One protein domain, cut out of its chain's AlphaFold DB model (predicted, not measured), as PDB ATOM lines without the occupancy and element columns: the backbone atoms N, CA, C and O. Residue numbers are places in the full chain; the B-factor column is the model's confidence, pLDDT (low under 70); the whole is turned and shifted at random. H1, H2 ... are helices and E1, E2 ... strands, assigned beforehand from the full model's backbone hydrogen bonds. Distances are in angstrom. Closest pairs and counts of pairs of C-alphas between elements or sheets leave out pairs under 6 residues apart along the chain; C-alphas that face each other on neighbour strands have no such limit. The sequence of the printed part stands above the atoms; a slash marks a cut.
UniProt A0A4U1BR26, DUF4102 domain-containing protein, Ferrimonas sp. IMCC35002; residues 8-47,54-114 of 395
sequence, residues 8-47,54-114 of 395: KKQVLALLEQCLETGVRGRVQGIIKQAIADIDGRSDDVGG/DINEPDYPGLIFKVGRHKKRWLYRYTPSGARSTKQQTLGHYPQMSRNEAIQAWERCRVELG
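This is residues 8 to 47 and 54 to 114 of the 395 residues of the protein "DUF4102 domain-containing protein" of Ferrimonas sp. IMCC35002 (UniProt A0A4U1BR26). The domain has two lobes end to end: a helical hairpin of H1 and H2, and a small sheet of three strands with H3 along one face. The printed part has 101 residues, with named elements in the order H1, H2, E1, E2, E3, H3, and the class is mixed, helices and strands. The sheet, in order E1, E2, E3, is antiparallel throughout. The whole is only just compact, close to loose, with a radius of gyration of the C-alphas of 15.3 A, and only just a rod of 53 by 26 by 25 A.

H1, residues 8 to 20, begins at C-alpha 8 (293.538, 280.361, 182.178) and is 18.8 A long. H2, residues 26 to 38, is 18.6 A long. E1 is residues 63 to 67, E2 residues 74 to 78 and E3 residues 89 to 93. H3, residues 99 to 112, is 19.9 A long and ends at C-alpha 112 (264.535, 255.825, 177.736).

H1 and H2 touch, opposite ways at a shallow tilt of 22 degrees; their closest C-alphas, of Leu 15 and Ile 31, are 6.1 A apart. Neither is on the sheet. E1, E2 and E3 form a meander, each strand the antiparallel neighbour of the one before. N 64 and O 77, 2.8 A, join E1 to E2 within hydrogen-bond range, as do N 78 and O 89, 2.8 A, for E2 and E3. H3 is on the sheet at a height of 9.2 A, in two layers, helix on one face. It lies over E2 and only just over E3, on which 3 of its C-alphas fall, and runs along the strands, at 21 degrees to E2 on the local plane. The closest C-alphas of E3 and H3, of Leu 91 and Ala 105, are 6.5 A apart. H1 and H3 are apart. In H1, H2 and H3 every O i to N i+4 pair is within hydrogen-bond range.

The C-alphas of Asp 43 and Gly 114 are the two farthest apart, 53.4 A. Residues 48 to 53 are not printed, and C-alphas 47 and 54 are 17.8 A apart across this cut. Of the links printed whole, none is long. Mean pLDDT of the printed part is 72.6; residues 40 to 47 and 80 to 86 are among those under 70.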
ATOM      1  N   LYS A   8     292.320 281.015 182.680       67.75
ATOM      2  CA  LYS A   8     293.538 280.361 182.178       67.75
ATOM      3  C   LYS A   8     293.632 278.885 182.591       67.75
ATOM      4  O   LYS A   8     293.863 278.028 181.748       67.75
ATOM      5  N   LYS A   9     293.408 278.576 183.873       71.06
ATOM      6  CA  LYS A   9     293.437 277.194 184.383       71.06
ATOM      7  C   LYS A   9     292.285 276.344 183.841       71.06
ATOM      8  O   LYS A   9     292.464 275.150 183.650       71.06
ATOM      9  N   GLN A  10     291.130 276.951 183.562       68.94
ATOM     10  CA  GLN A  10     290.003 276.261 182.923       68.94
ATOM     11  C   GLN A  10     290.326 275.857 181.481       68.94
ATOM     12  O   GLN A  10     289.992 274.751 181.073       68.94
ATOM     13  N   VAL A  11     290.989 276.733 180.719       71.06
ATOM     14  CA  VAL A  11     291.375 276.435 179.331       71.06
ATOM     15  C   VAL A  11     292.473 275.370 179.276       71.06
ATOM     16  O   VAL A  11     292.371 274.457 178.465       71.06
ATOM     17  N   LEU A  12     293.470 275.429 180.164       76.38
ATOM     18  CA  LEU A  12     294.509 274.391 180.244       76.38
ATOM     19  C   LEU A  12     293.919 273.019 180.585       76.38
ATOM     20  O   LEU A  12     294.174 272.057 179.868       76.38
ATOM     21  N   ALA A  13     293.045 272.953 181.593       75.81
ATOM     22  CA  ALA A  13     292.374 271.710 181.965       75.81
ATOM     23  C   ALA A  13     291.529 271.128 180.814       75.81
ATOM     24  O   ALA A  13     291.481 269.916 180.634       75.81
ATOM     25  N   LEU A  14     290.890 271.980 180.002       73.44
ATOM     26  CA  LEU A  14     290.139 271.552 178.816       73.44
ATOM     27  C   LEU A  14     291.040 270.963 177.726       73.44
ATOM     28  O   LEU A  14     290.671 269.971 177.100       73.44
ATOM     29  N   LEU A  15     292.204 271.567 177.485       78.38
ATOM     30  CA  LEU A  15     293.156 271.092 176.482       78.38
ATOM     31  C   LEU A  15     293.813 269.774 176.910       78.38
ATOM     32  O   LEU A  15     293.949 268.870 176.089       78.38
ATOM     33  N   GLU A  16     294.144 269.628 178.193       79.88
ATOM     34  CA  GLU A  16     294.636 268.370 178.767       79.88
ATOM     35  C   GLU A  16     293.582 267.264 178.667       79.88
ATOM     36  O   GLU A  16     293.868 266.180 178.158       79.88
ATOM     37  N   GLN A  17     292.329 267.566 179.015       73.62
ATOM     38  CA  GLN A  17     291.226 266.615 178.894       73.62
ATOM     39  C   GLN A  17     290.970 266.194 177.435       73.62
ATOM     40  O   GLN A  17     290.621 265.045 177.179       73.62
ATOM     41  N   CYS A  18     291.200 267.077 176.454       73.00
ATOM     42  CA  CYS A  18     291.138 266.722 175.030       73.00
ATOM     43  C   CYS A  18     292.291 265.810 174.575       73.00
ATOM     44  O   CYS A  18     292.150 265.110 173.578       73.00
ATOM     45  N   LEU A  19     293.439 265.803 175.259       77.00
ATOM     46  CA  LEU A  19     294.503 264.830 174.984       77.00
ATOM     47  C   LEU A  19     294.165 263.459 175.580       77.00
ATOM     48  O   LEU A  19     294.477 262.432 174.976       77.00
ATOM     49  N   GLU A  20     293.492 263.442 176.729       75.81
ATOM     50  CA  GLU A  20     293.066 262.222 177.422       75.81
ATOM     51  C   GLU A  20     291.970 261.441 176.679       75.81
ATOM     52  O   GLU A  20     291.881 260.227 176.843       75.81
ATOM     53  N   THR A  21     291.190 262.080 175.795       72.69
ATOM     54  CA  THR A  21     290.213 261.390 174.921       72.69
ATOM     55  C   THR A  21     290.864 260.576 173.794       72.69
ATOM     56  O   THR A  21     290.170 259.957 172.988       72.69
ATOM     57  N   GLY A  22     292.200 260.544 173.724       59.91
ATOM     58  CA  GLY A  22     292.935 259.720 172.767       59.91
ATOM     59  C   GLY A  22     293.101 260.362 171.391       59.91
ATOM     60  O   GLY A  22     293.321 259.650 170.412       59.91
ATOM     61  N   VAL A  23     293.026 261.694 171.301       66.12
ATOM     62  CA  VAL A  23     293.291 262.454 170.071       66.12
ATOM     63  C   VAL A  23     294.706 262.155 169.547       66.12
ATOM     64  O   VAL A  23     295.696 262.306 170.265       66.12
ATOM     65  N   ARG A  24     294.815 261.747 168.273       67.31
ATOM     66  CA  ARG A  24     296.083 261.393 167.602       67.31
ATOM     67  C   ARG A  24     296.367 262.289 166.395       67.31
ATOM     68  O   ARG A  24     295.474 262.924 165.837       67.31
ATOM     69  N   GLY A  25     297.626 262.306 165.965       68.19
ATOM     70  CA  GLY A  25     298.046 262.979 164.736       68.19
ATOM     71  C   GLY A  25     298.007 264.505 164.842       68.19
ATOM     72  O   GLY A  25     298.397 265.082 165.855       68.19
ATOM     73  N   ARG A  26     297.547 265.174 163.781       59.38
ATOM     74  CA  ARG A  26     297.642 266.637 163.624       59.38
ATOM     75  C   ARG A  26     296.913 267.423 164.720       59.38
ATOM     76  O   ARG A  26     297.431 268.430 165.189       59.38
ATOM     77  N   VAL A  27     295.757 266.937 165.171       65.12
ATOM     78  CA  VAL A  27     294.950 267.592 166.219       65.12
ATOM     79  C   VAL A  27     295.654 267.527 167.578       65.12
ATOM     80  O   VAL A  27     295.652 268.503 168.321       65.12
ATOM     81  N   GLN A  28     296.350 266.424 167.869       76.88
ATOM     82  CA  GLN A  28     297.169 266.301 169.077       76.88
ATOM     83  C   GLN A  28     298.307 267.331 169.081       76.88
ATOM     84  O   GLN A  28     298.612 267.912 170.121       76.88
ATOM     85  N   GLY A  29     298.915 267.569 167.912       69.56
ATOM     86  CA  GLY A  29     299.937 268.600 167.722       69.56
ATOM     87  C   GLY A  29     299.410 270.004 168.017       69.56
ATOM     88  O   GLY A  29     300.028 270.730 168.785       69.56
ATOM     89  N   ILE A  30     298.229 270.347 167.495       70.69
ATOM     90  CA  ILE A  30     297.588 271.658 167.707       70.69
ATOM     91  C   ILE A  30     297.238 271.877 169.185       70.69
ATOM     92  O   ILE A  30     297.480 272.954 169.722       70.69
ATOM     93  N   ILE A  31     296.709 270.859 169.868       73.94
ATOM     94  CA  ILE A  31     296.351 270.958 171.291       73.94
ATOM     95  C   ILE A  31     297.602 271.136 172.161       73.94
ATOM     96  O   ILE A  31     297.613 271.981 173.053       73.94
ATOM     97  N   LYS A  32     298.677 270.385 171.886       79.75
ATOM     98  CA  LYS A  32     299.957 270.532 172.598       79.75
ATOM     99  C   LYS A  32     300.591 271.901 172.363       79.75
ATOM    100  O   LYS A  32     301.071 272.504 173.318       79.75
ATOM    101  N   GLN A  33     300.544 272.394 171.126       71.38
ATOM    102  CA  GLN A  33     300.986 273.746 170.795       71.38
ATOM    103  C   GLN A  33     300.168 274.780 171.574       71.38
ATOM    104  O   GLN A  33     300.731 275.664 172.201       71.38
ATOM    105  N   ALA A  34     298.849 274.597 171.660       71.62
ATOM    106  CA  ALA A  34     297.999 275.530 172.379       71.62
ATOM    107  C   ALA A  34     298.234 275.563 173.894       71.62
ATOM    108  O   ALA A  34     298.132 276.624 174.507       71.62
ATOM    109  N   ILE A  35     298.574 274.423 174.500       80.62
ATOM    110  CA  ILE A  35     299.014 274.368 175.900       80.62
ATOM    111  C   ILE A  35     300.328 275.147 176.063       80.62
ATOM    112  O   ILE A  35     300.438 275.970 176.970       80.62
ATOM    113  N   ALA A  36     301.293 274.941 175.157       75.00
ATOM    114  CA  ALA A  36     302.581 275.634 175.183       75.00
ATOM    115  C   ALA A  36     302.440 277.157 175.010       75.00
ATOM    116  O   ALA A  36     303.080 277.910 175.745       75.00
ATOM    117  N   ASP A  37     301.564 277.615 174.113       69.69
ATOM    118  CA  ASP A  37     301.260 279.033 173.887       69.69
ATOM    119  C   ASP A  37     300.649 279.679 175.143       69.69
ATOM    120  O   ASP A  37     301.056 280.763 175.567       69.69
ATOM    121  N   ILE A  38     299.712 278.991 175.807       70.62
ATOM    122  CA  ILE A  38     299.064 279.485 177.032       70.62
ATOM    123  C   ILE A  38     300.041 279.515 178.216       70.62
ATOM    124  O   ILE A  38     299.976 280.423 179.055       70.62
ATOM    125  N   ASP A  39     300.965 278.560 178.288       76.06
ATOM    126  CA  ASP A  39     302.035 278.533 179.286       76.06
ATOM    127  C   ASP A  39     303.196 279.492 178.971       76.06
ATOM    128  O   ASP A  39     304.100 279.638 179.794       76.06
ATOM    129  N   GLY A  40     303.138 280.209 177.840       64.25
ATOM    130  CA  GLY A  40     304.129 281.214 177.444       64.25
ATOM    131  C   GLY A  40     305.453 280.614 176.969       64.25
ATOM    132  O   GLY A  40     306.501 281.220 177.169       64.25
ATOM    133  N   ARG A  41     305.420 279.405 176.394       59.41
ATOM    134  CA  ARG A  41     306.592 278.628 175.945       59.41
ATOM    135  C   ARG A  41     306.719 278.530 174.420       59.41
ATOM    136  O   ARG A  41     307.356 277.604 173.929       59.41
ATOM    137  N   SER A  42     306.082 279.430 173.678       48.41
ATOM    138  CA  SER A  42     305.969 279.345 172.221       48.41
ATOM    139  C   SER A  42     306.397 280.635 171.540       48.41
ATOM    140  O   SER A  42     305.927 281.711 171.906       48.41
ATOM    141  N   ASP A  43     307.256 280.483 170.533       47.88
ATOM    142  CA  ASP A  43     307.780 281.554 169.684       47.88
ATOM    143  C   ASP A  43     307.072 281.632 168.313       47.88
ATOM    144  O   ASP A  43     307.506 282.394 167.452       47.88
ATOM    145  N   ASP A  44     305.989 280.874 168.078       45.00
ATOM    146  CA  ASP A  44     305.429 280.699 166.728       45.00
ATOM    147  C   ASP A  44     303.963 281.165 166.617       45.00
ATOM    148  O   ASP A  44     303.028 280.567 167.152       45.00
ATOM    149  N   VAL A  45     303.755 282.276 165.903       44.00
ATOM    150  CA  VAL A  45     302.459 282.948 165.721       44.00
ATOM    151  C   VAL A  45     301.836 282.491 164.398       44.00
ATOM    152  O   VAL A  45     302.053 283.114 163.361       44.00
ATOM    153  N   GLY A  46     301.052 281.405 164.399       42.50
ATOM    154  CA  GLY A  46     300.391 280.976 163.151       42.50
ATOM    155  C   GLY A  46     299.401 279.804 163.172       42.50
ATOM    156  O   GLY A  46     299.088 279.286 162.104       42.50
ATOM    157  N   GLY A  47     298.907 279.335 164.327       37.75
ATOM    158  CA  GLY A  47     298.225 278.026 164.402       37.75
ATOM    159  C   GLY A  47     296.690 277.978 164.514       37.75
ATOM    160  O   GLY A  47     296.125 276.890 164.405       37.75
ATOM    161  N   ASP A  54     284.296 268.982 165.491       71.50
ATOM    162  CA  ASP A  54     283.546 268.242 166.515       71.50
ATOM    163  C   ASP A  54     284.412 267.095 167.086       71.50
ATOM    164  O   ASP A  54     284.992 266.312 166.330       71.50
ATOM    165  N   ILE A  55     284.498 266.977 168.418       75.56
ATOM    166  CA  ILE A  55     285.248 265.905 169.090       75.56
ATOM    167  C   ILE A  55     284.270 264.772 169.409       75.56
ATOM    168  O   ILE A  55     283.366 264.939 170.228       75.56
ATOM    169  N   ASN A  56     284.437 263.625 168.752       78.06
ATOM    170  CA  ASN A  56     283.644 262.422 169.015       78.06
ATOM    171  C   ASN A  56     284.330 261.559 170.078       78.06
ATOM    172  O   ASN A  56     285.541 261.351 170.008       78.06
ATOM    173  N   GLU A  57     283.560 261.031 171.029       75.12
ATOM    174  CA  GLU A  57     284.076 260.073 172.010       75.12
ATOM    175  C   GLU A  57     284.184 258.672 171.382       75.12
ATOM    176  O   GLU A  57     283.158 258.096 171.011       75.12
ATOM    177  N   PRO A  58     285.397 258.095 171.255       65.75
ATOM    178  CA  PRO A  58     285.603 256.830 170.544       65.75
ATOM    179  C   PRO A  58     284.906 255.648 171.228       65.75
ATOM    180  O   PRO A  58     284.467 254.716 170.562       65.75
ATOM    181  N   ASP A  59     284.771 255.706 172.554       70.69
ATOM    182  CA  ASP A  59     284.140 254.662 173.360       70.69
ATOM    183  C   ASP A  59     282.609 254.781 173.457       70.69
ATOM    184  O   ASP A  59     281.958 253.837 173.917       70.69
ATOM    185  N   TYR A  60     282.040 255.916 173.033       76.94
ATOM    186  CA  TYR A  60     280.627 256.270 173.212       76.94
ATOM    187  C   TYR A  60     280.054 256.873 171.918       76.94
ATOM    188  O   TYR A  60     279.963 258.097 171.779       76.94
ATOM    189  N   PRO A  61     279.658 256.035 170.943       70.56
ATOM    190  CA  PRO A  61     279.219 256.508 169.636       70.56
ATOM    191  C   PRO A  61     278.013 257.457 169.741       70.56
ATOM    192  O   PRO A  61     277.053 257.222 170.480       70.56
ATOM    193  N   GLY A  62     278.077 258.561 168.994       75.75
ATOM    194  CA  GLY A  62     277.061 259.617 168.995       75.75
ATOM    195  C   GLY A  62     277.201 260.646 170.123       75.75
ATOM    196  O   GLY A  62     276.508 261.666 170.078       75.75
ATOM    197  N   LEU A  63     278.091 260.434 171.100       82.88
ATOM    198  CA  LEU A  63     278.455 261.447 172.090       82.88
ATOM    199  C   LEU A  63     279.494 262.405 171.491       82.88
ATOM    200  O   LEU A  63     280.596 262.008 171.116       82.88
ATOM    201  N   ILE A  64     279.119 263.681 171.400       86.44
ATOM    202  CA  ILE A  64     279.912 264.736 170.771       86.44
ATOM    203  C   ILE A  64     280.186 265.837 171.782       86.44
ATOM    204  O   ILE A  64     279.266 266.368 172.415       86.44
ATOM    205  N   PHE A  65     281.448 266.233 171.865       84.88
ATOM    206  CA  PHE A  65     281.891 267.406 172.592       84.88
ATOM    207  C   PHE A  65     282.264 268.514 171.606       84.88
ATOM    208  O   PHE A  65     283.121 268.334 170.738       84.88
ATOM    209  N   LYS A  66     281.586 269.663 171.697       86.94
ATOM    210  CA  LYS A  66     281.817 270.776 170.764       86.94
ATOM    211  C   LYS A  66     281.568 272.151 171.361       86.94
ATOM    212  O   LYS A  66     280.910 272.287 172.392       86.94
ATOM    213  N   VAL A  67     282.040 273.186 170.668       79.38
ATOM    214  CA  VAL A  67     281.785 274.593 171.011       79.38
ATOM    215  C   VAL A  67     280.490 275.071 170.347       79.38
ATOM    216  O   VAL A  67     280.321 275.020 169.131       79.38
ATOM    217  N   GLY A  68     279.538 275.563 171.141       74.75
ATOM    218  CA  GLY A  68     278.280 276.109 170.633       74.75
ATOM    219  C   GLY A  68     278.455 277.442 169.895       74.75
ATOM    220  O   GLY A  68     279.022 278.384 170.451       74.75
ATOM    221  N   ARG A  69     277.866 277.559 168.694       73.38
ATOM    222  CA  ARG A  69     277.985 278.732 167.797       73.38
ATOM    223  C   ARG A  69     277.609 280.076 168.440       73.38
ATOM    224  O   ARG A  69     278.325 281.051 168.267       73.38
ATOM    225  N   HIS A  70     276.512 280.140 169.198       66.12
ATOM    226  CA  HIS A  70     275.970 281.421 169.688       66.12
ATOM    227  C   HIS A  70     276.530 281.894 171.033       66.12
ATOM    228  O   HIS A  70     276.499 283.086 171.319       66.12
ATOM    229  N   LYS A  71     277.007 280.982 171.887       65.62
ATOM    230  CA  LYS A  71     277.454 281.321 173.253       65.62
ATOM    231  C   LYS A  71     278.920 280.981 173.524       65.62
ATOM    232  O   LYS A  71     279.360 281.188 174.648       65.62
ATOM    233  N   LYS A  72     279.653 280.447 172.534       71.44
ATOM    234  CA  LYS A  72     281.038 279.951 172.667       71.44
ATOM    235  C   LYS A  72     281.237 279.088 173.925       71.44
ATOM    236  O   LYS A  72     282.229 279.213 174.633       71.44
ATOM    237  N   ARG A  73     280.249 278.245 174.242       75.44
ATOM    238  CA  ARG A  73     280.284 277.331 175.393       75.44
ATOM    239  C   ARG A  73     280.486 275.908 174.915       75.44
ATOM    240  O   ARG A  73     279.845 275.499 173.948       75.44
ATOM    241  N   TRP A  74     281.325 275.176 175.629       78.12
ATOM    242  CA  TRP A  74     281.504 273.745 175.449       78.12
ATOM    243  C   TRP A  74     280.257 272.998 175.911       78.12
ATOM    244  O   TRP A  74     279.734 273.246 177.003       78.12
ATOM    245  N   LEU A  75     279.750 272.119 175.059       86.94
ATOM    246  CA  LEU A  75     278.512 271.393 175.293       86.94
ATOM    247  C   LEU A  75     278.653 269.931 174.888       86.94
ATOM    248  O   LEU A  75     279.281 269.611 173.876       86.94
ATOM    249  N   TYR A  76     278.043 269.071 175.698       86.25
ATOM    250  CA  TYR A  76     277.877 267.658 175.404       86.25
ATOM    251  C   TYR A  76     276.566 267.478 174.656       86.25
ATOM    252  O   TYR A  76     275.495 267.895 175.116       86.25
ATOM    253  N   ARG A  77     276.651 266.866 173.482       87.94
ATOM    254  CA  ARG A  77     275.498 266.523 172.662       87.94
ATOM    255  C   ARG A  77     275.475 265.046 172.380       87.94
ATOM    256  O   ARG A  77     276.507 264.423 172.175       87.94
ATOM    257  N   TYR A  78     274.265 264.540 172.303       86.38
ATOM    258  CA  TYR A  78     273.988 263.231 171.776       86.38
ATOM    259  C   TYR A  78     273.359 263.401 170.399       86.38
ATOM    260  O   TYR A  78     272.328 264.058 170.243       86.38
ATOM    261  N   THR A  79     274.008 262.837 169.389       79.62
ATOM    262  CA  THR A  79     273.367 262.567 168.106       79.62
ATOM    263  C   THR A  79     272.957 261.102 168.138       79.62
ATOM    264  O   THR A  79     273.847 260.250 168.147       79.62
ATOM    265  N   PRO A  80     271.653 260.782 168.150       69.50
ATOM    266  CA  PRO A  80     271.217 259.424 167.845       69.50
ATOM    267  C   PRO A  80     271.823 259.028 166.490       69.50
ATOM    268  O   PRO A  80     271.729 259.810 165.542       69.50
ATOM    269  N   SER A  81     272.502 257.881 166.398       51.00
ATOM    270  CA  SER A  81     273.194 257.481 165.158       51.00
ATOM    271  C   SER A  81     272.208 257.425 163.973       51.00
ATOM    272  O   SER A  81     271.012 257.282 164.166       51.00
ATOM    273  N   GLY A  82     272.636 257.709 162.741       50.94
ATOM    274  CA  GLY A  82     271.745 257.804 161.565       50.94
ATOM    275  C   GLY A  82     270.752 258.987 161.537       50.94
ATOM    276  O   GLY A  82     270.192 259.304 160.486       50.94
ATOM    277  N   ALA A  83     270.580 259.735 162.632       55.62
ATOM    278  CA  ALA A  83     269.904 261.023 162.581       55.62
ATOM    279  C   ALA A  83     270.844 262.074 161.960       55.62
ATOM    280  O   ALA A  83     272.016 262.180 162.323       55.62
ATOM    281  N   ARG A  84     270.337 262.896 161.026       56.03
ATOM    282  CA  ARG A  84     271.106 264.049 160.516       56.03
ATOM    283  C   ARG A  84     271.536 264.931 161.696       56.03
ATOM    284  O   ARG A  84     270.776 265.085 162.651       56.03
ATOM    285  N   SER A  85     272.708 265.570 161.590       59.16
ATOM    286  CA  SER A  85     273.309 266.467 162.607       59.16
ATOM    287  C   SER A  85     272.329 267.491 163.222       59.16
ATOM    288  O   SER A  85     272.499 267.948 164.352       59.16
ATOM    289  N   THR A  86     271.247 267.819 162.513       60.94
ATOM    290  CA  THR A  86     270.156 268.690 162.963       60.94
ATOM    291  C   THR A  86     269.297 268.138 164.108       60.94
ATOM    292  O   THR A  86     268.674 268.937 164.799       60.94
ATOM    293  N   LYS A  87     269.275 266.823 164.368       71.38
ATOM    294  CA  LYS A  87     268.508 266.194 165.468       71.38
ATOM    295  C   LYS A  87     269.341 265.944 166.738       71.38
ATOM    296  O   LYS A  87     269.045 265.048 167.519       71.38
ATOM    297  N   GLN A  88     270.399 266.723 166.944       84.31
ATOM    298  CA  GLN A  88     271.242 266.634 168.139       84.31
ATOM    299  C   GLN A  88     270.505 267.074 169.409       84.31
ATOM    300  O   GLN A  88     270.094 268.232 169.523       84.31
ATOM    301  N   GLN A  89     270.440 266.191 170.403       85.44
ATOM    302  CA  GLN A  89     269.965 266.514 171.745       85.44
ATOM    303  C   GLN A  89     271.125 267.046 172.588       85.44
ATOM    304  O   GLN A  89     272.218 266.483 172.606       85.44
ATOM    305  N   THR A  90     270.910 268.159 173.287       90.56
ATOM    306  CA  THR A  90     271.914 268.688 174.222       90.56
ATOM    307  C   THR A  90     271.759 267.975 175.558       90.56
ATOM    308  O   THR A  90     270.699 268.072 176.170       90.56
ATOM    309  N   LEU A  91     272.805 267.270 175.991       90.19
ATOM    310  CA  LEU A  91     272.836 266.574 177.279       90.19
ATOM    311  C   LEU A  91     273.140 267.561 178.410       90.19
ATOM    312  O   LEU A  91     272.488 267.554 179.447       90.19
ATOM    313  N   GLY A  92     274.100 268.460 178.184       89.44
ATOM    314  CA  GLY A  92     274.500 269.451 179.173       89.44
ATOM    315  C   GLY A  92     275.640 270.349 178.709       89.44
ATOM    316  O   GLY A  92     276.095 270.286 177.565       89.44
ATOM    317  N   HIS A  93     276.086 271.217 179.613       86.00
ATOM    318  CA  HIS A  93     277.119 272.217 179.349       86.00
ATOM    319  C   HIS A  93     278.303 271.997 180.280       86.00
ATOM    320  O   HIS A  93     278.119 271.733 181.465       86.00
ATOM    321  N   TYR A  94     279.511 272.169 179.760       76.62
ATOM    322  CA  TYR A  94     280.709 272.223 180.587       76.62
ATOM    323  C   TYR A  94     280.903 273.653 181.134       76.62
ATOM    324  O   TYR A  94     280.639 274.621 180.408       76.62
ATOM    325  N   PRO A  95     281.391 273.840 182.378       71.62
ATOM    326  CA  PRO A  95     281.835 272.828 183.349       71.62
ATOM    327  C   PRO A  95     280.732 272.263 184.256       71.62
ATOM    328  O   PRO A  95     281.037 271.533 185.190       71.62
ATOM    329  N   GLN A  96     279.462 272.619 184.043       80.50
ATOM    330  CA  GLN A  96     278.363 272.194 184.923       80.50
ATOM    331  C   GLN A  96     278.071 270.689 184.846       80.50
ATOM    332  O   GLN A  96     277.515 270.140 185.788       80.50
ATOM    333  N   MET A  97     278.428 270.056 183.731       84.06
ATOM    334  CA  MET A  97     278.363 268.620 183.501       84.06
ATOM    335  C   MET A  97     279.769 268.112 183.190       84.06
ATOM    336  O   MET A  97     280.425 268.588 182.257       84.06
ATOM    337  N   SER A  98     280.230 267.153 183.983       80.38
ATOM    338  CA  SER A  98     281.473 266.421 183.760       80.38
ATOM    339  C   SER A  98     281.320 265.374 182.651       80.38
ATOM    340  O   SER A  98     280.212 265.000 182.263       80.38
ATOM    341  N   ARG A  99     282.450 264.854 182.157       79.25
ATOM    342  CA  ARG A  99     282.479 263.782 181.147       79.25
ATOM    343  C   ARG A  99     281.714 262.533 181.606       79.25
ATOM    344  O   ARG A  99     280.921 261.991 180.846       79.25
ATOM    345  N   ASN A 100     281.902 262.111 182.857       78.88
ATOM    346  CA  ASN A 100     281.235 260.924 183.402       78.88
ATOM    347  C   ASN A 100     279.717 261.119 183.515       78.88
ATOM    348  O   ASN A 100     278.952 260.212 183.201       78.88
ATOM    349  N   GLU A 101     279.269 262.312 183.906       80.38
ATOM    350  CA  GLU A 101     277.840 262.641 183.945       80.38
ATOM    351  C   GLU A 101     277.230 262.689 182.539       80.38
ATOM    352  O   GLU A 101     276.096 262.251 182.354       80.38
ATOM    353  N   ALA A 102     277.985 263.154 181.537       84.06
ATOM    354  CA  ALA A 102     277.559 263.131 180.139       84.06
ATOM    355  C   ALA A 102     277.422 261.697 179.598       84.06
ATOM    356  O   ALA A 102     276.446 261.406 178.910       84.06
ATOM    357  N   ILE A 103     278.341 260.790 179.954       81.44
ATOM    358  CA  ILE A 103     278.249 259.357 179.618       81.44
ATOM    359  C   ILE A 103     276.996 258.736 180.249       81.44
ATOM    360  O   ILE A 103     276.216 258.083 179.562       81.44
ATOM    361  N   GLN A 104     276.737 258.998 181.531       84.62
ATOM    362  CA  GLN A 104     275.537 258.487 182.202       84.62
ATOM    363  C   GLN A 104     274.238 259.071 181.630       84.62
ATOM    364  O   GLN A 104     273.211 258.394 181.604       84.62
ATOM    365  N   ALA A 105     274.251 260.339 181.208       86.12
ATOM    366  CA  ALA A 105     273.112 260.966 180.542       86.12
ATOM    367  C   ALA A 105     272.881 260.361 179.148       86.12
ATOM    368  O   ALA A 105     271.739 260.117 178.770       86.12
ATOM    369  N   TRP A 106     273.955 260.060 178.415       86.44
ATOM    370  CA  TRP A 106     273.903 259.334 177.147       86.44
ATOM    371  C   TRP A 106     273.304 257.930 177.320       86.44
ATOM    372  O   TRP A 106     272.393 257.567 176.576       86.44
ATOM    373  N   GLU A 107     273.726 257.173 178.339       81.88
ATOM    374  CA  GLU A 107     273.155 255.851 178.647       81.88
ATOM    375  C   GLU A 107     271.663 255.939 178.979       81.88
ATOM    376  O   GLU A 107     270.870 255.160 178.454       81.88
ATOM    377  N   ARG A 108     271.263 256.920 179.796       82.00
ATOM    378  CA  ARG A 108     269.855 257.148 180.147       82.00
ATOM    379  C   ARG A 108     269.005 257.484 178.930       82.00
ATOM    380  O   ARG A 108     267.996 256.823 178.717       82.00
ATOM    381  N   CYS A 109     269.438 258.425 178.089       78.81
ATOM    382  CA  CYS A 109     268.714 258.759 176.861       78.81
ATOM    383  C   CYS A 109     268.616 257.564 175.900       78.81
ATOM    384  O   CYS A 109     267.618 257.432 175.196       78.81
ATOM    385  N   ARG A 110     269.614 256.672 175.877       73.56
ATOM    386  CA  ARG A 110     269.555 255.428 175.096       73.56
ATOM    387  C   ARG A 110     268.516 254.451 175.652       73.56
ATOM    388  O   ARG A 110     267.777 253.859 174.876       73.56
ATOM    389  N   VAL A 111     268.459 254.287 176.973       67.81
ATOM    390  CA  VAL A 111     267.525 253.368 177.645       67.81
ATOM    391  C   VAL A 111     266.089 253.890 177.604       67.81
ATOM    392  O   VAL A 111     265.181 253.107 177.363       67.81
ATOM    393  N   GLU A 112     265.866 255.193 177.787       67.75
ATOM    394  CA  GLU A 112     264.535 255.825 177.736       67.75
ATOM    395  C   GLU A 112     263.879 255.697 176.355       67.75
ATOM    396  O   GLU A 112     262.672 255.486 176.265       67.75
ATOM    397  N   LEU A 113     264.673 255.724 175.279       62.97
ATOM    398  CA  LEU A 113     264.204 255.398 173.928       62.97
ATOM    399  C   LEU A 113     263.794 253.916 173.766       62.97
ATOM    400  O   LEU A 113     263.161 253.584 172.769       62.97
ATOM    401  N   GLY A 114     264.119 253.047 174.731       52.88
ATOM    402  CA  GLY A 114     263.836 251.607 174.737       52.88
ATOM    403  C   GLY A 114     262.954 251.105 175.896       52.88
ATOM    404  O   GLY A 114     262.936 249.904 176.145       52.88
TER     405      GLY A 114